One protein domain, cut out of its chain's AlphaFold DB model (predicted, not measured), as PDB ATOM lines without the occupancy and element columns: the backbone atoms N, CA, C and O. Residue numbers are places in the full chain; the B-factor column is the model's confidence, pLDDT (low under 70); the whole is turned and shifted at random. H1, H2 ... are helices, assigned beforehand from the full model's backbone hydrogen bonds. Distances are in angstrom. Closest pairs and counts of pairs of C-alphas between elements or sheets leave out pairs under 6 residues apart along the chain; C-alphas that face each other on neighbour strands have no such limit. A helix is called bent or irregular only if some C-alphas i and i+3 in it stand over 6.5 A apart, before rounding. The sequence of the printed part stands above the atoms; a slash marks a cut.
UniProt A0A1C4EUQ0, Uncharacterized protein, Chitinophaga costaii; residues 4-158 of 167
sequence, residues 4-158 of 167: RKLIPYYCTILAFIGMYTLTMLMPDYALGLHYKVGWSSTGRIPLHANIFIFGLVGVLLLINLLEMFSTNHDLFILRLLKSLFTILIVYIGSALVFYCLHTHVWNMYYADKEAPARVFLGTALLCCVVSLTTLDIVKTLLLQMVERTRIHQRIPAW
ATOM      1  N   ARG A   4      25.721  59.946   5.117       67.12
ATOM      2  CA  ARG A   4      25.662  59.250   6.414       67.12
ATOM      3  C   ARG A   4      24.677  58.077   6.447       67.12
ATOM      4  O   ARG A   4      25.002  57.046   7.025       67.12
ATOM      5  N   LYS A   5      23.528  58.174   5.764       69.62
ATOM      6  CA  LYS A   5      22.510  57.101   5.731       69.62
ATOM      7  C   LYS A   5      22.954  55.857   4.946       69.62
ATOM      8  O   LYS A   5      22.277  54.836   4.994       69.62
ATOM      9  N   LEU A   6      24.059  55.943   4.202       78.75
ATOM     10  CA  LEU A   6      24.613  54.837   3.414       78.75
ATOM     11  C   LEU A   6      25.819  54.170   4.086       78.75
ATOM     12  O   LEU A   6      26.208  53.083   3.667       78.75
ATOM     13  N   ILE A   7      26.382  54.770   5.143       83.69
ATOM     14  CA  ILE A   7      27.562  54.243   5.846       83.69
ATOM     15  C   ILE A   7      27.370  52.781   6.283       83.69
ATOM     16  O   ILE A   7      28.243  51.975   5.965       83.69
ATOM     17  N   PRO A   8      26.246  52.376   6.910       84.38
ATOM     18  CA  PRO A   8      26.076  50.991   7.364       84.38
ATOM     19  C   PRO A   8      26.085  49.986   6.207       84.38
ATOM     20  O   PRO A   8      26.633  48.889   6.325       84.38
ATOM     21  N   TYR A   9      25.546  50.389   5.056       86.12
ATOM     22  CA  TYR A   9      25.555  49.589   3.836       86.12
ATOM     23  C   TYR A   9      26.975  49.472   3.265       86.12
ATOM     24  O   TYR A   9      27.415  48.365   2.967       86.12
ATOM     25  N   TYR A  10      27.742  50.567   3.201       86.06
ATOM     26  CA  TYR A  10      29.148  50.525   2.774       86.06
ATOM     27  C   TYR A  10      30.026  49.683   3.703       86.06
ATOM     28  O   TYR A  10      30.829  48.882   3.226       86.06
ATOM     29  N   CYS A  11      29.846  49.803   5.021       87.94
ATOM     30  CA  CYS A  11      30.537  48.961   5.995       87.94
ATOM     31  C   CYS A  11      30.209  47.479   5.785       87.94
ATOM     32  O   CYS A  11      31.112  46.650   5.813       87.94
ATOM     33  N   THR A  12      28.943  47.152   5.510       88.44
ATOM     34  CA  THR A  12      28.518  45.777   5.200       88.44
ATOM     35  C   THR A  12      29.190  45.263   3.932       88.44
ATOM     36  O   THR A  12      29.718  44.154   3.930       88.44
ATOM     37  N   ILE A  13      29.240  46.082   2.876       91.00
ATOM     38  CA  ILE A  13      29.912  45.734   1.619       91.00
ATOM     39  C   ILE A  13      31.374  45.363   1.878       91.00
ATOM     40  O   ILE A  13      31.812  44.269   1.522       91.00
ATOM     41  N   LEU A  14      32.117  46.257   2.531       90.69
ATOM     42  CA  LEU A  14      33.539  46.059   2.801       90.69
ATOM     43  C   LEU A  14      33.785  44.870   3.736       90.69
ATOM     44  O   LEU A  14      34.693  44.080   3.484       90.69
ATOM     45  N   ALA A  15      32.964  44.706   4.776       90.44
ATOM     46  CA  ALA A  15      33.098  43.610   5.729       90.44
ATOM     47  C   ALA A  15      32.904  42.247   5.057       90.44
ATOM     48  O   ALA A  15      33.721  41.353   5.259       90.44
ATOM     49  N   PHE A  16      31.875  42.080   4.223       89.44
ATOM     50  CA  PHE A  16      31.629  40.805   3.544       89.44
ATOM     51  C   PHE A  16      32.678  40.490   2.476       89.44
ATOM     52  O   PHE A  16      33.122  39.345   2.397       89.44
ATOM     53  N   ILE A  17      33.151  41.488   1.721       88.81
ATOM     54  CA  ILE A  17      34.274  41.306   0.785       88.81
ATOM     55  C   ILE A  17      35.552  40.918   1.550       88.81
ATOM     56  O   ILE A  17      36.272  40.003   1.146       88.81
ATOM     57  N   GLY A  18      35.823  41.570   2.683       86.75
ATOM     58  CA  GLY A  18      36.961  41.260   3.548       86.75
ATOM     59  C   GLY A  18      36.883  39.851   4.138       86.75
ATOM     60  O   GLY A  18      37.840  39.089   4.028       86.75
ATOM     61  N   MET A  19      35.728  39.461   4.687       86.62
ATOM     62  CA  MET A  19      35.485  38.102   5.188       86.62
ATOM     63  C   MET A  19      35.672  37.056   4.090       86.62
ATOM     64  O   MET A  19      36.291  36.018   4.318       86.62
ATOM     65  N   TYR A  20      35.182  37.332   2.884       82.88
ATOM     66  CA  TYR A  20      35.362  36.445   1.744       82.88
ATOM     67  C   TYR A  20      36.837  36.288   1.353       82.88
ATOM     68  O   TYR A  20      37.322  35.175   1.165       82.88
ATOM     69  N   THR A  21      37.580  37.392   1.324       83.50
ATOM     70  CA  THR A  21      39.027  37.380   1.069       83.50
ATOM     71  C   THR A  21      39.774  36.574   2.135       83.50
ATOM     72  O   THR A  21      40.596  35.722   1.809       83.50
ATOM     73  N   LEU A  22      39.468  36.794   3.417       83.50
ATOM     74  CA  LEU A  22      40.103  36.071   4.522       83.50
ATOM     75  C   LEU A  22      39.811  34.571   4.465       83.50
ATOM     76  O   LEU A  22      40.712  33.758   4.650       83.50
ATOM     77  N   THR A  23      38.566  34.198   4.173       78.12
ATOM     78  CA  THR A  23      38.161  32.789   4.073       78.12
ATOM     79  C   THR A  23      38.762  32.086   2.850       78.12
ATOM     80  O   THR A  23      39.069  30.902   2.940       78.12
ATOM     81  N   MET A  24      39.016  32.802   1.746       75.06
ATOM     82  CA  MET A  24      39.797  32.296   0.603       75.06
ATOM     83  C   MET A  24      41.262  32.019   0.978       75.06
ATOM     84  O   MET A  24      41.813  30.992   0.589       75.06
ATOM     85  N   LEU A  25      41.888  32.926   1.736       77.06
ATOM     86  CA  LEU A  25      43.308  32.852   2.102       77.06
ATOM     87  C   LEU A  25      43.593  31.897   3.272       77.06
ATOM     88  O   LEU A  25      44.731  31.462   3.447       77.06
ATOM     89  N   MET A  26      42.585  31.573   4.085       73.19
ATOM     90  CA  MET A  26      42.752  30.671   5.221       73.19
ATOM     91  C   MET A  26      42.921  29.206   4.781       73.19
ATOM     92  O   MET A  26      42.208  28.732   3.893       73.19
ATOM     93  N   PRO A  27      43.821  28.446   5.430       66.88
ATOM     94  CA  PRO A  27      43.978  27.012   5.198       66.88
ATOM     95  C   PRO A  27      42.866  26.187   5.873       66.88
ATOM     96  O   PRO A  27      42.271  26.611   6.863       66.88
ATOM     97  N   ASP A  28      42.594  24.979   5.361       62.81
ATOM     98  CA  ASP A  28      41.441  24.139   5.756       62.81
ATOM     99  C   ASP A  28      41.374  23.805   7.251       62.81
ATOM    100  O   ASP A  28      40.287  23.698   7.825       62.81
ATOM    101  N   TYR A  29      42.532  23.661   7.901       62.03
ATOM    102  CA  TYR A  29      42.615  23.366   9.332       62.03
ATOM    103  C   TYR A  29      42.106  24.526  10.198       62.03
ATOM    104  O   TYR A  29      41.523  24.287  11.253       62.03
ATOM    105  N   ALA A  30      42.275  25.773   9.744       61.34
ATOM    106  CA  ALA A  30      41.841  26.961  10.474       61.34
ATOM    107  C   ALA A  30      40.316  27.147  10.423       61.34
ATOM    108  O   ALA A  30      39.739  27.768  11.311       61.34
ATOM    109  N   LEU A  31      39.661  26.571   9.412       60.06
ATOM    110  CA  LEU A  31      38.209  26.612   9.226       60.06
ATOM    111  C   LEU A  31      37.492  25.391   9.835       60.06
ATOM    112  O   LEU A  31      36.279  25.260   9.694       60.06
ATOM    113  N   GLY A  32      38.222  24.475  10.489       59.00
ATOM    114  CA  GLY A  32      37.648  23.268  11.102       59.00
ATOM    115  C   GLY A  32      37.107  22.241  10.096       59.00
ATOM    116  O   GLY A  32      36.425  21.293  10.483       59.00
ATOM    117  N   LEU A  33      37.427  22.391   8.805       60.84
ATOM    118  CA  LEU A  33      36.878  21.572   7.716       60.84
ATOM    119  C   LEU A  33      37.449  20.142   7.681       60.84
ATOM    120  O   LEU A  33      36.865  19.264   7.053       60.84
ATOM    121  N   HIS A  34      38.546  19.876   8.398       54.78
ATOM    122  CA  HIS A  34      39.152  18.543   8.521       54.78
ATOM    123  C   HIS A  34      38.404  17.583   9.460       54.78
ATOM    124  O   HIS A  34      38.678  16.386   9.436       54.78
ATOM    125  N   TYR A  35      37.467  18.067  10.283       51.72
ATOM    126  CA  TYR A  35      36.800  17.231  11.293       51.72
ATOM    127  C   TYR A  35      35.754  16.260  10.703       51.72
ATOM    128  O   TYR A  35      35.230  15.405  11.415       51.72
ATOM    129  N   LYS A  36      35.447  16.364   9.401       52.62
ATOM    130  CA  LYS A  36      34.567  15.439   8.670       52.62
ATOM    131  C   LYS A  36      35.248  14.946   7.393       52.62
ATOM    132  O   LYS A  36      35.683  15.738   6.559       52.62
ATOM    133  N   VAL A  37      35.318  13.625   7.234       43.47
ATOM    134  CA  VAL A  37      35.863  12.972   6.033       43.47
ATOM    135  C   VAL A  37      35.050  13.422   4.814       43.47
ATOM    136  O   VAL A  37      33.831  13.269   4.795       43.47
ATOM    137  N   GLY A  38      35.722  14.011   3.821       49.56
ATOM    138  CA  GLY A  38      35.104  14.509   2.587       49.56
ATOM    139  C   GLY A  38      34.820  16.013   2.532       49.56
ATOM    140  O   GLY A  38      34.278  16.443   1.529       49.56
ATOM    141  N   TRP A  39      35.178  16.817   3.546       48.34
ATOM    142  CA  TRP A  39      34.919  18.273   3.585       48.34
ATOM    143  C   TRP A  39      36.097  19.183   3.202       48.34
ATOM    144  O   TRP A  39      35.895  20.389   3.065       48.34
ATOM    145  N   SER A  40      37.306  18.649   2.992       54.59
ATOM    146  CA  SER A  40      38.508  19.481   2.799       54.59
ATOM    147  C   SER A  40      38.478  20.360   1.541       54.59
ATOM    148  O   SER A  40      39.223  21.323   1.463       54.59
ATOM    149  N   SER A  41      37.622  20.081   0.551       54.47
ATOM    150  CA  SER A  41      37.496  20.937  -0.648       54.47
ATOM    151  C   SER A  41      36.045  21.244  -1.035       54.47
ATOM    152  O   SER A  41      35.744  22.368  -1.426       54.47
ATOM    153  N   THR A  42      35.116  20.308  -0.824       57.31
ATOM    154  CA  THR A  42      33.667  20.506  -1.038       57.31
ATOM    155  C   THR A  42      32.981  21.251   0.108       57.31
ATOM    156  O   THR A  42      31.926  21.827  -0.104       57.31
ATOM    157  N   GLY A  43      33.559  21.297   1.317       60.88
ATOM    158  CA  GLY A  43      32.952  21.957   2.482       60.88
ATOM    159  C   GLY A  43      33.038  23.490   2.467       60.88
ATOM    160  O   GLY A  43      32.241  24.161   3.122       60.88
ATOM    161  N   ARG A  44      33.958  24.070   1.680       67.31
ATOM    162  CA  ARG A  44      34.113  25.533   1.552       67.31
ATOM    163  C   ARG A  44      32.954  26.179   0.798       67.31
ATOM    164  O   ARG A  44      32.463  27.227   1.202       67.31
ATOM    165  N   ILE A  45      32.488  25.543  -0.274       70.50
ATOM    166  CA  ILE A  45      31.396  26.033  -1.129       70.50
ATOM    167  C   ILE A  45      30.095  26.254  -0.334       70.50
ATOM    168  O   ILE A  45      29.589  27.379  -0.363       70.50
ATOM    169  N   PRO A  46      29.568  25.271   0.429       71.81
ATOM    170  CA  PRO A  46      28.373  25.470   1.239       71.81
ATOM    171  C   PRO A  46      28.617  26.452   2.387       71.81
ATOM    172  O   PRO A  46      27.706  27.192   2.744       71.81
ATOM    173  N   LEU A  47      29.832  26.525   2.948       75.06
ATOM    174  CA  LEU A  47      30.162  27.513   3.977       75.06
ATOM    175  C   LEU A  47      30.076  28.947   3.430       75.06
ATOM    176  O   LEU A  47      29.373  29.773   4.009       75.06
ATOM    177  N   HIS A  48      30.711  29.234   2.290       75.38
ATOM    178  CA  HIS A  48      30.591  30.538   1.637       75.38
ATOM    179  C   HIS A  48      29.141  30.824   1.230       75.38
ATOM    180  O   HIS A  48      28.638  31.906   1.515       75.38
ATOM    181  N   ALA A  49      28.432  29.855   0.643       74.31
ATOM    182  CA  ALA A  49      27.028  30.025   0.275       74.31
ATOM    183  C   ALA A  49      26.150  30.371   1.491       74.31
ATOM    184  O   ALA A  49      25.353  31.305   1.426       74.31
ATOM    185  N   ASN A  50      26.339  29.695   2.626       79.06
ATOM    186  CA  ASN A  50      25.591  29.966   3.854       79.06
ATOM    187  C   ASN A  50      25.909  31.349   4.440       79.06
ATOM    188  O   ASN A  50      24.995  32.051   4.870       79.06
ATOM    189  N   ILE A  51      27.178  31.771   4.427       80.62
ATOM    190  CA  ILE A  51      27.575  33.116   4.875       80.62
ATOM    191  C   ILE A  51      26.912  34.187   4.000       80.62
ATOM    192  O   ILE A  51      26.382  35.168   4.520       80.62
ATOM    193  N   PHE A  52      26.898  33.997   2.680       78.50
ATOM    194  CA  PHE A  52      26.336  34.972   1.745       78.50
ATOM    195  C   PHE A  52      24.808  34.979   1.721       78.50
ATOM    196  O   PHE A  52      24.220  36.043   1.570       78.50
ATOM    197  N   ILE A  53      24.148  33.835   1.887       81.31
ATOM    198  CA  ILE A  53      22.682  33.779   1.908       81.31
ATOM    199  C   ILE A  53      22.162  34.209   3.274       81.31
ATOM    200  O   ILE A  53      21.380  35.149   3.361       81.31
ATOM    201  N   PHE A  54      22.590  33.555   4.352       83.94
ATOM    202  CA  PHE A  54      22.008  33.786   5.674       83.94
ATOM    203  C   PHE A  54      22.685  34.936   6.411       83.94
ATOM    204  O   PHE A  54      22.003  35.779   6.990       83.94
ATOM    205  N   GLY A  55      24.018  35.005   6.363       85.62
ATOM    206  CA  GLY A  55      24.775  36.055   7.044       85.62
ATOM    207  C   GLY A  55      24.469  37.440   6.478       85.62
ATOM    208  O   GLY A  55      24.100  38.343   7.229       85.62
ATOM    209  N   LEU A  56      24.568  37.611   5.155       88.12
ATOM    210  CA  LEU A  56      24.324  38.906   4.510       88.12
ATOM    211  C   LEU A  56      22.873  39.364   4.675       88.12
ATOM    212  O   LEU A  56      22.637  40.511   5.047       88.12
ATOM    213  N   VAL A  57      21.899  38.472   4.447       88.81
ATOM    214  CA  VAL A  57      20.477  38.799   4.632       88.81
ATOM    215  C   VAL A  57      20.189  39.141   6.093       88.81
ATOM    216  O   VAL A  57      19.502  40.125   6.351       88.81
ATOM    217  N   GLY A  58      20.757  38.406   7.054       87.62
ATOM    218  CA  GLY A  58      20.605  38.696   8.481       87.62
ATOM    219  C   GLY A  58      21.132  40.079   8.873       87.62
ATOM    220  O   GLY A  58      20.425  40.851   9.520       87.62
ATOM    221  N   VAL A  59      22.344  40.432   8.433       89.88
ATOM    222  CA  VAL A  59      22.933  41.758   8.692       89.88
ATOM    223  C   VAL A  59      22.109  42.863   8.035       89.88
ATOM    224  O   VAL A  59      21.823  43.878   8.672       89.88
ATOM    225  N   LEU A  60      21.663  42.658   6.794       89.56
ATOM    226  CA  LEU A  60      20.789  43.610   6.120       89.56
ATOM    227  C   LEU A  60      19.475  43.782   6.877       89.56
ATOM    228  O   LEU A  60      19.049  44.914   7.069       89.56
ATOM    229  N   LEU A  61      18.838  42.715   7.358       88.69
ATOM    230  CA  LEU A  61      17.607  42.834   8.144       88.69
ATOM    231  C   LEU A  61      17.804  43.670   9.405       88.69
ATOM    232  O   LEU A  61      16.960  44.510   9.698       88.69
ATOM    233  N   LEU A  62      18.926  43.498  10.106       86.94
ATOM    234  CA  LEU A  62      19.258  44.317  11.274       86.94
ATOM    235  C   LEU A  62      19.418  45.794  10.902       86.94
ATOM    236  O   LEU A  62      18.834  46.653  11.559       86.94
ATOM    237  N   ILE A  63      20.154  46.094   9.829       87.50
ATOM    238  CA  ILE A  63      20.335  47.466   9.327       87.50
ATOM    239  C   ILE A  63      18.989  48.089   8.948       87.50
ATOM    240  O   ILE A  63      18.707  49.224   9.320       87.50
ATOM    241  N   ASN A  64      18.140  47.336   8.253       86.94
ATOM    242  CA  ASN A  64      16.819  47.788   7.832       86.94
ATOM    243  C   ASN A  64      15.884  48.021   9.024       86.94
ATOM    244  O   ASN A  64      15.153  49.008   9.048       86.94
ATOM    245  N   LEU A  65      15.939  47.155  10.036       83.12
ATOM    246  CA  LEU A  65      15.191  47.304  11.283       83.12
ATOM    247  C   LEU A  65      15.634  48.561  12.046       83.12
ATOM    248  O   LEU A  65      14.797  49.335  12.508       83.12
ATOM    249  N   LEU A  66      16.942  48.810  12.117       80.69
ATOM    250  CA  LEU A  66      17.505  50.029  12.695       80.69
ATOM    251  C   LEU A  66      17.079  51.282  11.925       80.69
ATOM    252  O   LEU A  66      16.663  52.266  12.536       80.69
ATOM    253  N   GLU A  67      17.123  51.241  10.592       80.50
ATOM    254  CA  GLU A  67      16.680  52.345   9.739       80.50
ATOM    255  C   GLU A  67      15.191  52.661   9.963       80.50
ATOM    256  O   GLU A  67      14.831  53.832  10.114       80.50
ATOM    257  N   MET A  68      14.349  51.630  10.089       77.88
ATOM    258  CA  MET A  68      12.904  51.745  10.333       77.88
ATOM    259  C   MET A  68      12.548  52.405  11.667       77.88
ATOM    260  O   MET A  68      11.567  53.154  11.739       77.88
ATOM    261  N   PHE A  69      13.320  52.134  12.721       74.00
ATOM    262  CA  PHE A  69      13.120  52.753  14.033       74.00
ATOM    263  C   PHE A  69      13.785  54.123  14.162       74.00
ATOM    264  O   PHE A  69      13.349  54.941  14.972       74.00
ATOM    265  N   SER A  70      14.821  54.389  13.370       71.12
ATOM    266  CA  SER A  70      15.564  55.642  13.448       71.12
ATOM    267  C   SER A  70      15.052  56.741  12.518       71.12
ATOM    268  O   SER A  70      15.389  57.894  12.769       71.12
ATOM    269  N   THR A  71      14.305  56.417  11.458       69.94
ATOM    270  CA  THR A  71      13.932  57.384  10.411       69.94
ATOM    271  C   THR A  71      12.420  57.585  10.333       69.94
ATOM    272  O   THR A  71      11.650  56.620  10.265       69.94
ATOM    273  N   ASN A  72      11.969  58.842  10.270       62.28
ATOM    274  CA  ASN A  72      10.542  59.156  10.125       62.28
ATOM    275  C   ASN A  72      10.030  59.026   8.678       62.28
ATOM    276  O   ASN A  72       8.893  58.597   8.478       62.28
ATOM    277  N   HIS A  73      10.878  59.298   7.681       64.12
ATOM    278  CA  HIS A  73      10.576  59.194   6.244       64.12
ATOM    279  C   HIS A  73      11.178  57.936   5.604       64.12
ATOM    280  O   HIS A  73      12.056  58.007   4.744       64.12
ATOM    281  N   ASP A  74      10.726  56.772   6.055       68.25
ATOM    282  CA  ASP A  74      11.224  55.487   5.573       68.25
ATOM    283  C   ASP A  74      10.254  54.861   4.558       68.25
ATOM    284  O   ASP A  74       9.152  54.432   4.908       68.25
ATOM    285  N   LEU A  75      10.670  54.844   3.287       81.25
ATOM    286  CA  LEU A  75       9.928  54.258   2.169       81.25
ATOM    287  C   LEU A  75      10.436  52.841   1.894       81.25
ATOM    288  O   LEU A  75      11.607  52.657   1.549       81.25
ATOM    289  N   PHE A  76       9.527  51.862   1.934       81.81
ATOM    290  CA  PHE A  76       9.824  50.449   1.666       81.81
ATOM    291  C   PHE A  76      10.638  50.246   0.377       81.81
ATOM    292  O   PHE A  76      11.640  49.535   0.384       81.81
ATOM    293  N   ILE A  77      10.256  50.921  -0.715       82.44
ATOM    294  CA  ILE A  77      10.915  50.785  -2.024       82.44
ATOM    295  C   ILE A  77      12.386  51.221  -1.965       82.44
ATOM    296  O   ILE A  77      13.249  50.544  -2.519       82.44
ATOM    297  N   LEU A  78      12.696  52.327  -1.280       84.62
ATOM    298  CA  LEU A  78      14.077  52.807  -1.161       84.62
ATOM    299  C   LEU A  78      14.921  51.848  -0.323       84.62
ATOM    300  O   LEU A  78      16.060  51.552  -0.679       84.62
ATOM    301  N   ARG A  79      14.352  51.350   0.772       85.94
ATOM    302  CA  ARG A  79      14.989  50.392   1.672       85.94
ATOM    303  C   ARG A  79      15.296  49.064   0.971       85.94
ATOM    304  O   ARG A  79      16.410  48.536   1.053       85.94
ATOM    305  N   LEU A  80      14.330  48.584   0.189       86.56
ATOM    306  CA  LEU A  80      14.492  47.431  -0.685       86.56
ATOM    307  C   LEU A  80      15.616  47.665  -1.698       86.56
ATOM    308  O   LEU A  80      16.523  46.843  -1.794       86.56
ATOM    309  N   LEU A  81      15.610  48.800  -2.402       87.75
ATOM    310  CA  LEU A  81      16.616  49.103  -3.420       87.75
ATOM    311  C   LEU A  81      18.035  49.154  -2.833       87.75
ATOM    312  O   LEU A  81      18.946  48.566  -3.410       87.75
ATOM    313  N   LYS A  82      18.224  49.786  -1.665       88.81
ATOM    314  CA  LYS A  82      19.519  49.809  -0.958       88.81
ATOM    315  C   LYS A  82      20.008  48.405  -0.616       88.81
ATOM    316  O   LYS A  82      21.180  48.094  -0.824       88.81
ATOM    317  N   SER A  83      19.115  47.555  -0.113       88.38
ATOM    318  CA  SER A  83      19.445  46.183   0.279       88.38
ATOM    319  C   SER A  83      19.809  45.323  -0.933       88.38
ATOM    320  O   SER A  83      20.853  44.675  -0.933       88.38
ATOM    321  N   LEU A  84      19.013  45.387  -2.007       90.06
ATOM    322  CA  LEU A  84      19.292  44.678  -3.261       90.06
ATOM    323  C   LEU A  84      20.616  45.133  -3.885       90.06
ATOM    324  O   LEU A  84      21.425  44.306  -4.301       90.06
ATOM    325  N   PHE A  85      20.868  46.443  -3.904       90.44
ATOM    326  CA  PHE A  85      22.108  47.002  -4.434       90.44
ATOM    327  C   PHE A  85      23.324  46.590  -3.596       90.44
ATOM    328  O   PHE A  85      24.376  46.268  -4.143       90.44
ATOM    329  N   THR A  86      23.167  46.518  -2.273       91.19
ATOM    330  CA  THR A  86      24.212  46.035  -1.362       91.19
ATOM    331  C   THR A  86      24.566  44.577  -1.645       91.19
ATOM    332  O   THR A  86      25.747  44.256  -1.765       91.19
ATOM    333  N   ILE A  87      23.564  43.709  -1.832       89.69
ATOM    334  CA  ILE A  87      23.783  42.304  -2.211       89.69
ATOM    335  C   ILE A  87      24.533  42.223  -3.541       89.69
ATOM    336  O   ILE A  87      25.535  41.514  -3.639       89.69
ATOM    337  N   LEU A  88      24.096  42.988  -4.545       90.25
ATOM    338  CA  LEU A  88      24.734  43.008  -5.856       90.25
ATOM    339  C   LEU A  88      26.213  43.415  -5.758       90.25
ATOM    340  O   LEU A  88      27.070  42.722  -6.304       90.25
ATOM    341  N   ILE A  89      26.529  44.497  -5.038       92.19
ATOM    342  CA  ILE A  89      27.914  44.964  -4.891       92.19
ATOM    343  C   ILE A  89      28.761  43.946  -4.131       92.19
ATOM    344  O   ILE A  89      29.891  43.693  -4.539       92.19
ATOM    345  N   VAL A  90      28.241  43.338  -3.062       90.62
ATOM    346  CA  VAL A  90      28.967  42.298  -2.318       90.62
ATOM    347  C   VAL A  90      29.322  41.127  -3.236       90.62
ATOM    348  O   VAL A  90      30.469  40.674  -3.235       90.62
ATOM    349  N   TYR A  91      28.383  40.677  -4.072       87.12
ATOM    350  CA  TYR A  91      28.630  39.614  -5.049       87.12
ATOM    351  C   TYR A  91      29.628  40.028  -6.138       87.12
ATOM    352  O   TYR A  91      30.486  39.229  -6.506       87.12
ATOM    353  N   ILE A  92      29.552  41.260  -6.652       88.56
ATOM    354  CA  ILE A  92      30.500  41.764  -7.660       88.56
ATOM    355  C   ILE A  92      31.903  41.903  -7.058       88.56
ATOM    356  O   ILE A  92      32.873  41.439  -7.649       88.56
ATOM    357  N   GLY A  93      32.023  42.494  -5.869       87.62
ATOM    358  CA  GLY A  93      33.298  42.665  -5.174       87.62
ATOM    359  C   GLY A  93      33.957  41.329  -4.836       87.62
ATOM    360  O   GLY A  93      35.152  41.161  -5.055       87.62
ATOM    361  N   SER A  94      33.170  40.347  -4.398       84.94
ATOM    362  CA  SER A  94      33.664  38.989  -4.138       84.94
ATOM    363  C   SER A  94      34.119  38.293  -5.427       84.94
ATOM    364  O   SER A  94      35.169  37.654  -5.445       84.94
ATOM    365  N   ALA A  95      33.401  38.484  -6.541       81.69
ATOM    366  CA  ALA A  95      33.824  37.981  -7.848       81.69
ATOM    367  C   ALA A  95      35.134  38.630  -8.338       81.69
ATOM    368  O   ALA A  95      35.985  37.940  -8.901       81.69
ATOM    369  N   LEU A  96      35.326  39.932  -8.096       85.62
ATOM    370  CA  LEU A  96      36.575  40.635  -8.409       85.62
ATOM    371  C   LEU A  96      37.746  40.102  -7.577       85.62
ATOM    372  O   LEU A  96      38.791  39.792  -8.140       85.62
ATOM    373  N   VAL A  97      37.562  39.934  -6.264       84.06
ATOM    374  CA  VAL A  97      38.574  39.326  -5.381       84.06
ATOM    375  C   VAL A  97      38.971  37.942  -5.888       84.06
ATOM    376  O   VAL A  97      40.158  37.640  -5.987       84.06
ATOM    377  N   PHE A  98      37.990  37.122  -6.269       76.75
ATOM    378  CA  PHE A  98      38.250  35.807  -6.844       76.75
ATOM    379  C   PHE A  98      39.076  35.884  -8.138       76.75
ATOM    380  O   PHE A  98      40.062  35.160  -8.277       76.75
ATOM    381  N   TYR A  99      38.716  36.779  -9.060       78.88
ATOM    382  CA  TYR A  99      39.462  36.980 -10.305       78.88
ATOM    383  C   TYR A  99      40.911  37.427 -10.045       78.88
ATOM    384  O   TYR A  99      41.846  36.931 -10.677       78.88
ATOM    385  N   CYS A 100      41.114  38.327  -9.079       81.88
ATOM    386  CA  CYS A 100      42.436  38.826  -8.707       81.88
ATOM    387  C   CYS A 100      43.315  37.766  -8.034       81.88
ATOM    388  O   CYS A 100      44.518  37.745  -8.276       81.88
ATOM    389  N   LEU A 101      42.739  36.888  -7.208       74.19
ATOM    390  CA  LEU A 101      43.502  35.874  -6.477       74.19
ATOM    391  C   LEU A 101      43.946  34.691  -7.351       74.19
ATOM    392  O   LEU A 101      44.806  33.931  -6.916       74.19
ATOM    393  N   HIS A 102      43.407  34.531  -8.570       63.84
ATOM    394  CA  HIS A 102      43.779  33.468  -9.525       63.84
ATOM    395  C   HIS A 102      43.777  32.041  -8.935       63.84
ATOM    396  O   HIS A 102      44.365  31.104  -9.479       63.84
ATOM    397  N   THR A 103      43.086  31.840  -7.813       58.38
ATOM    398  CA  THR A 103      42.984  30.552  -7.140       58.38
ATOM    399  C   THR A 103      41.975  29.696  -7.897       58.38
ATOM    400  O   THR A 103      40.774  29.781  -7.654       58.38
ATOM    401  N   HIS A 104      42.454  28.835  -8.800       52.38
ATOM    402  CA  HIS A 104      41.667  27.816  -9.526       52.38
ATOM    403  C   HIS A 104      41.001  26.757  -8.617       52.38
ATOM    404  O   HIS A 104      40.470  25.754  -9.089       52.38
ATOM    405  N   VAL A 105      41.059  26.948  -7.303       52.31
ATOM    406  CA  VAL A 105      40.974  25.903  -6.292       52.31
ATOM    407  C   VAL A 105      39.850  26.301  -5.329       52.31
ATOM    408  O   VAL A 105      40.068  26.939  -4.311       52.31
ATOM    409  N   TRP A 106      38.629  25.934  -5.719       57.84
ATOM    410  CA  TRP A 106      37.440  25.779  -4.867       57.84
ATOM    411  C   TRP A 106      36.756  27.042  -4.301       57.84
ATOM    412  O   TRP A 106      37.077  27.535  -3.224       57.84
ATOM    413  N   ASN A 107      35.731  27.530  -5.011       61.72
ATOM    414  CA  ASN A 107      34.916  28.693  -4.664       61.72
ATOM    415  C   ASN A 107      33.494  28.613  -5.266       61.72
ATOM    416  O   ASN A 107      33.311  28.028  -6.333       61.72
ATOM    417  N   MET A 108      32.519  29.294  -4.654       63.12
ATOM    418  CA  MET A 108      31.126  29.486  -5.102       63.12
ATOM    419  C   MET A 108      30.965  29.775  -6.610       63.12
ATOM    420  O   MET A 108      29.933  29.449  -7.191       63.12
ATOM    421  N   TYR A 109      31.960  30.398  -7.250       61.94
ATOM    422  CA  TYR A 109      31.903  30.795  -8.660       61.94
ATOM    423  C   TYR A 109      32.370  29.732  -9.659       61.94
ATOM    424  O   TYR A 109      31.982  29.819 -10.821       61.94
ATOM    425  N   TYR A 110      33.181  28.753  -9.246       55.69
ATOM    426  CA  TYR A 110      33.815  27.812 -10.185       55.69
ATOM    427  C   TYR A 110      33.857  26.351  -9.728       55.69
ATOM    428  O   TYR A 110      34.284  25.503 -10.508       55.69
ATOM    429  N   ALA A 111      33.446  26.034  -8.499       46.66
ATOM    430  CA  ALA A 111      33.880  24.791  -7.869       46.66
ATOM    431  C   ALA A 111      32.838  23.724  -7.595       46.66
ATOM    432  O   ALA A 111      33.225  22.674  -7.098       46.66
ATOM    433  N   ASP A 112      31.577  23.916  -7.963       47.88
ATOM    434  CA  ASP A 112      30.700  22.758  -8.033       47.88
ATOM    435  C   ASP A 112      29.859  22.754  -9.291       47.88
ATOM    436  O   ASP A 112      29.160  23.710  -9.629       47.88
ATOM    437  N   LYS A 113      29.914  21.605  -9.958       50.03
ATOM    438  CA  LYS A 113      29.031  21.210 -11.053       50.03
ATOM    439  C   LYS A 113      27.560  21.100 -10.604       50.03
ATOM    440  O   LYS A 113      26.715  20.814 -11.444       50.03
ATOM    441  N   GLU A 114      27.249  21.336  -9.325       55.31
ATOM    442  CA  GLU A 114      25.921  21.132  -8.730       55.31
ATOM    443  C   GLU A 114      25.044  22.397  -8.658       55.31
ATOM    444  O   GLU A 114      23.844  22.306  -8.910       55.31
ATOM    445  N   ALA A 115      25.596  23.588  -8.377       58.78
ATOM    446  CA  ALA A 115      24.809  24.829  -8.355       58.78
ATOM    447  C   ALA A 115      25.644  26.068  -8.745       58.78
ATOM    448  O   ALA A 115      26.559  26.453  -8.016       58.78
ATOM    449  N   PRO A 116      25.332  26.747  -9.866       69.56
ATOM    450  CA  PRO A 116      26.077  27.930 -10.284       69.56
ATOM    451  C   PRO A 116      25.836  29.110  -9.331       69.56
ATOM    452  O   PRO A 116      24.734  29.281  -8.815       69.56
ATOM    453  N   ALA A 117      26.820  30.007  -9.189       70.94
ATOM    454  CA  ALA A 117      26.749  31.220  -8.353       70.94
ATOM    455  C   ALA A 117      25.474  32.069  -8.540       70.94
ATOM    456  O   ALA A 117      25.027  32.753  -7.619       70.94
ATOM    457  N   ARG A 118      24.870  32.006  -9.734       77.00
ATOM    458  CA  ARG A 118      23.601  32.668 -10.067       77.00
ATOM    459  C   ARG A 118      22.428  32.153  -9.228       77.00
ATOM    460  O   ARG A 118      21.557  32.944  -8.888       77.00
ATOM    461  N   VAL A 119      22.416  30.862  -8.886       79.56
ATOM    462  CA  VAL A 119      21.389  30.249  -8.030       79.56
ATOM    463  C   VAL A 119      21.502  30.819  -6.624       79.56
ATOM    464  O   VAL A 119      20.517  31.334  -6.113       79.56
ATOM    465  N   PHE A 120      22.706  30.845  -6.043       77.94
ATOM    466  CA  PHE A 120      22.920  31.418  -4.710       77.94
ATOM    467  C   PHE A 120      22.573  32.910  -4.650       77.94
ATOM    468  O   PHE A 120      21.928  33.343  -3.698       77.94
ATOM    469  N   LEU A 121      22.939  33.687  -5.679       82.75
ATOM    470  CA  LEU A 121      22.522  35.088  -5.792       82.75
ATOM    471  C   LEU A 121      20.993  35.208  -5.838       82.75
ATOM    472  O   LEU A 121      20.418  35.999  -5.096       82.75
ATOM    473  N   GLY A 122      20.329  34.408  -6.677       85.19
ATOM    474  CA  GLY A 122      18.871  34.378  -6.771       85.19
ATOM    475  C   GLY A 122      18.206  34.044  -5.435       85.19
ATOM    476  O   GLY A 122      17.273  34.735  -5.030       85.19
ATOM    477  N   THR A 123      18.725  33.048  -4.711       86.19
ATOM    478  CA  THR A 123      18.248  32.677  -3.374       86.19
ATOM    479  C   THR A 123      18.442  33.810  -2.371       86.19
ATOM    480  O   THR A 123      17.496  34.150  -1.667       86.19
ATOM    481  N   ALA A 124      19.616  34.448  -2.326       85.00
ATOM    482  CA  ALA A 124      19.877  35.571  -1.424       85.00
ATOM    483  C   ALA A 124      18.943  36.764  -1.702       85.00
ATOM    484  O   ALA A 124      18.383  37.346  -0.770       85.00
ATOM    485  N   LEU A 125      18.719  37.096  -2.979       87.75
ATOM    486  CA  LEU A 125      17.787  38.152  -3.385       87.75
ATOM    487  C   LEU A 125      16.348  37.815  -2.979       87.75
ATOM    488  O   LEU A 125      15.672  38.652  -2.382       87.75
ATOM    489  N   LEU A 126      15.892  36.586  -3.241       91.12
ATOM    490  CA  LEU A 126      14.554  36.131  -2.860       91.12
ATOM    491  C   LEU A 126      14.365  36.168  -1.338       91.12
ATOM    492  O   LEU A 126      13.389  36.742  -0.855       91.12
ATOM    493  N   CYS A 127      15.319  35.626  -0.578       89.00
ATOM    494  CA  CYS A 127      15.307  35.672   0.883       89.00
ATOM    495  C   CYS A 127      15.277  37.113   1.399       89.00
ATOM    496  O   CYS A 127      14.527  37.401   2.330       89.00
ATOM    497  N   CYS A 128      16.028  38.033   0.788       88.94
ATOM    498  CA  CYS A 128      16.002  39.446   1.156       88.94
ATOM    499  C   CYS A 128      14.618  40.072   0.926       88.94
ATOM    500  O   CYS A 128      14.110  40.758   1.812       88.94
ATOM    501  N   VAL A 129      13.983  39.822  -0.224       88.94
ATOM    502  CA  VAL A 129      12.635  40.337  -0.531       88.94
ATOM    503  C   VAL A 129      11.608  39.795   0.467       88.94
ATOM    504  O   VAL A 129      10.856  40.569   1.062       88.94
ATOM    505  N   VAL A 130      11.596  38.479   0.693       90.88
ATOM    506  CA  VAL A 130      10.670  37.825   1.634       90.88
ATOM    507  C   VAL A 130      10.882  38.339   3.057       90.88
ATOM    508  O   VAL A 130       9.930  38.632   3.778       90.88
ATOM    509  N   SER A 131      12.134  38.509   3.468       87.44
ATOM    510  CA  SER A 131      12.430  38.963   4.822       87.44
ATOM    511  C   SER A 131      12.050  40.430   5.022       87.44
ATOM    512  O   SER A 131      11.454  40.767   6.039       87.44
ATOM    513  N   LEU A 132      12.315  41.304   4.045       87.88
ATOM    514  CA  LEU A 132      11.936  42.717   4.126       87.88
ATOM    515  C   LEU A 132      10.426  42.931   4.096       87.88
ATOM    516  O   LEU A 132       9.929  43.790   4.821       87.88
ATOM    517  N   THR A 133       9.699  42.162   3.285       87.06
ATOM    518  CA  THR A 133       8.228  42.199   3.265       87.06
ATOM    519  C   THR A 133       7.649  41.728   4.595       87.06
ATOM    520  O   THR A 133       6.804  42.413   5.166       87.06
ATOM    521  N   THR A 134       8.174  40.632   5.151       87.19
ATOM    522  CA  THR A 134       7.798  40.156   6.492       87.19
ATOM    523  C   THR A 134       8.064  41.227   7.551       87.19
ATOM    524  O   THR A 134       7.214  41.491   8.398       87.19
ATOM    525  N   LEU A 135       9.216  41.896   7.484       86.31
ATOM    526  CA  LEU A 135       9.603  42.929   8.443       86.31
ATOM    527  C   LEU A 135       8.704  44.175   8.340       86.31
ATOM    528  O   LEU A 135       8.384  44.782   9.359       86.31
ATOM    529  N   ASP A 136       8.230  44.528   7.144       84.00
ATOM    530  CA  ASP A 136       7.284  45.635   6.947       84.00
ATOM    531  C   ASP A 136       5.889  45.328   7.527       84.00
ATOM    532  O   ASP A 136       5.287  46.165   8.208       84.00
ATOM    533  N   ILE A 137       5.418  44.085   7.364       84.06
ATOM    534  CA  ILE A 137       4.190  43.597   8.012       84.06
ATOM    535  C   ILE A 137       4.346  43.654   9.538       84.06
ATOM    536  O   ILE A 137       3.505  44.224  10.235       84.06
ATOM    537  N   VAL A 138       5.457  43.129  10.065       83.31
ATOM    538  CA  VAL A 138       5.750  43.126  11.506       83.31
ATOM    539  C   VAL A 138       5.889  44.547  12.059       83.31
ATOM    540  O   VAL A 138       5.406  44.810  13.158       83.31
ATOM    541  N   LYS A 139       6.465  45.500  11.315       76.19
ATOM    542  CA  LYS A 139       6.515  46.919  11.718       76.19
ATOM    543  C   LYS A 139       5.128  47.501  11.917       76.19
ATOM    544  O   LYS A 139       4.924  48.235  12.879       76.19
ATOM    545  N   THR A 140       4.194  47.185  11.024       75.75
ATOM    546  CA  THR A 140       2.816  47.677  11.124       75.75
ATOM    547  C   THR A 140       2.181  47.209  12.434       75.75
ATOM    548  O   THR A 140       1.582  48.012  13.143       75.75
ATOM    549  N   LEU A 141       2.415  45.951  12.814       73.94
ATOM    550  CA  LEU A 141       1.961  45.383  14.087       73.94
ATOM    551  C   LEU A 141       2.704  45.980  15.299       73.94
ATOM    552  O   LEU A 141       2.085  46.325  16.301       73.94
ATOM    553  N   LEU A 142       4.026  46.162  15.215       70.50
ATOM    554  CA  LEU A 142       4.841  46.708  16.308       70.50
ATOM    555  C   LEU A 142       4.529  48.178  16.605       70.50
ATOM    556  O   LEU A 142       4.485  48.563  17.770       70.50
ATOM    557  N   LEU A 143       4.289  48.995  15.579       68.75
ATOM    558  CA  LEU A 143       3.912  50.401  15.749       68.75
ATOM    559  C   LEU A 143       2.502  50.567  16.326       68.75
ATOM    560  O   LEU A 143       2.229  51.587  16.950       68.75
ATOM    561  N   GLN A 144       1.625  49.572  16.161       67.69
ATOM    562  CA  GLN A 144       0.337  49.536  16.860       67.69
ATOM    563  C   GLN A 144       0.494  49.199  18.350       67.69
ATOM    564  O   GLN A 144      -0.340  49.607  19.154       67.69
ATOM    565  N   MET A 145       1.552  48.475  18.730       64.44
ATOM    566  CA  MET A 145       1.780  48.020  20.107       64.44
ATOM    567  C   MET A 145       2.700  48.928  20.933       64.44
ATOM    568  O   MET A 145       2.634  48.894  22.161       64.44
ATOM    569  N   VAL A 146       3.581  49.716  20.304       63.66
ATOM    570  CA  VAL A 146       4.615  50.491  21.007       63.66
ATOM    571  C   VAL A 146       4.647  51.944  20.536       63.66
ATOM    572  O   VAL A 146       4.840  52.222  19.354       63.66
ATOM    573  N   GLU A 147       4.540  52.885  21.483       61.88
ATOM    574  CA  GLU A 147       4.769  54.316  21.246       61.88
ATOM    575  C   GLU A 147       6.176  54.538  20.664       61.88
ATOM    576  O   GLU A 147       7.195  54.345  21.336       61.88
ATOM    577  N   ARG A 148       6.230  54.954  19.393       56.84
ATOM    578  CA  ARG A 148       7.453  55.123  18.584       56.84
ATOM    579  C   ARG A 148       8.536  55.970  19.275       56.84
ATOM    580  O   ARG A 148       9.727  55.704  19.119       56.84
ATOM    581  N   THR A 149       8.123  56.937  20.092       57.69
ATOM    582  CA  THR A 149       8.972  57.832  20.896       57.69
ATOM    583  C   THR A 149       9.828  57.106  21.936       57.69
ATOM    584  O   THR A 149      10.974  57.495  22.151       57.69
ATOM    585  N   ARG A 150       9.345  56.007  22.536       60.75
ATOM    586  CA  ARG A 150      10.121  55.255  23.543       60.75
ATOM    587  C   ARG A 150      11.250  54.419  22.939       60.75
ATOM    588  O   ARG A 150      12.231  54.141  23.624       60.75
ATOM    589  N   ILE A 151      11.121  53.995  21.680       61.62
ATOM    590  CA  ILE A 151      12.131  53.156  21.011       61.62
ATOM    591  C   ILE A 151      13.319  54.008  20.562       61.62
ATOM    592  O   ILE A 151      14.463  53.610  20.772       61.62
ATOM    593  N   HIS A 152      13.062  55.197  20.010       61.91
ATOM    594  CA  HIS A 152      14.112  56.092  19.521       61.91
ATOM    595  C   HIS A 152      15.124  56.456  20.623       61.91
ATOM    596  O   HIS A 152      16.334  56.376  20.414       61.91
ATOM    597  N   GLN A 153      14.632  56.726  21.838       63.66
ATOM    598  CA  GLN A 153      15.462  57.046  23.006       63.66
ATOM    599  C   GLN A 153      16.359  55.883  23.467       63.66
ATOM    600  O   GLN A 153      17.395  56.126  24.083       63.66
ATOM    601  N   ARG A 154      16.003  54.626  23.164       68.38
ATOM    602  CA  ARG A 154      16.781  53.434  23.553       68.38
ATOM    603  C   ARG A 154      17.875  53.060  22.554       68.38
ATOM    604  O   ARG A 154      18.748  52.264  22.896       68.38
ATOM    605  N   ILE A 155      17.849  53.603  21.335       64.44
ATOM    606  CA  ILE A 155      18.884  53.344  20.328       64.44
ATOM    607  C   ILE A 155      20.072  54.281  20.603       64.44
ATOM    608  O   ILE A 155      19.854  55.490  20.707       64.44
ATOM    609  N   PRO A 156      21.317  53.781  20.708       67.75
ATOM    610  CA  PRO A 156      22.495  54.627  20.899       67.75
ATOM    611  C   PRO A 156      22.643  55.656  19.771       67.75
ATOM    612  O   PRO A 156      22.475  55.307  18.605       67.75
ATOM    613  N   ALA A 157      23.008  56.902  20.093       66.12
ATOM    614  CA  ALA A 157      23.055  58.012  19.130       66.12
ATOM    615  C   ALA A 157      23.943  57.738  17.897       66.12
ATOM    616  O   ALA A 157      23.602  58.119  16.784       66.12
ATOM    617  N   TRP A 158      25.046  57.005  18.070       66.00
ATOM    618  CA  TRP A 158      25.956  56.624  16.981       66.00
ATOM    619  C   TRP A 158      25.366  55.600  15.996       66.00
ATOM    620  O   TRP A 158      25.902  55.420  14.905       66.00
TER     621      TRP A 158
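Overview. This is residues 4 to 158 of the 167 residues of an uncharacterized protein of Chitinophaga costaii (UniProt A0A1C4EUQ0). Four long helices, H1 to H4, form an elongated up-and-down bundle, each running against the one before it, with short H5 at one end beside the end of H2. The 155 printed residues include five named helices, in order H1 to H5, and no named strand: all helix. The whole is only just loose, close to compact, with a radius of gyration of the C-alphas of 18.1 A, spanning 53 by 28 by 28 A.

Arrangement. H4, residues 117 to 145, touches H2, residues 44 to 70, the same way at a shallow tilt of 28 degrees; their closest C-alphas, of Ile 53 and Ala 124, are 4.7 A apart. H3, residues 76 to 101, touches H1, residues 4 to 25; their closest C-alphas, of Ile 13 and Val 90, are 5.3 A apart. H1 and H4 are apart. H2 touches H5, residues 148 to 152, with residues 69 to 70 alone; the closest C-alphas, of Ser 70 and His 152, are 6.3 A apart. Every O i to N i+4 pair is within hydrogen-bond range in H3, H4 and H5, 16 of 18 in H1 and 21 of 23 in H2.

Along the chain. H4 measures 41.4 A, H3 37.6 A, H2 37.3 A and H1 32.0 A. H1 is irregular: C-alphas 5 and 8 are 7.3 A apart. C-alpha 4 is at (25.662, 59.250, 6.414), C-alpha 152 at (14.112, 56.092, 19.521).

Size, cuts and confidence. The printed part has no cut. The links H1 to H2 and H3 to H4 are long. Residues 27 to 44, 102 to 116 and 143 to 158 are among those under pLDDT 70.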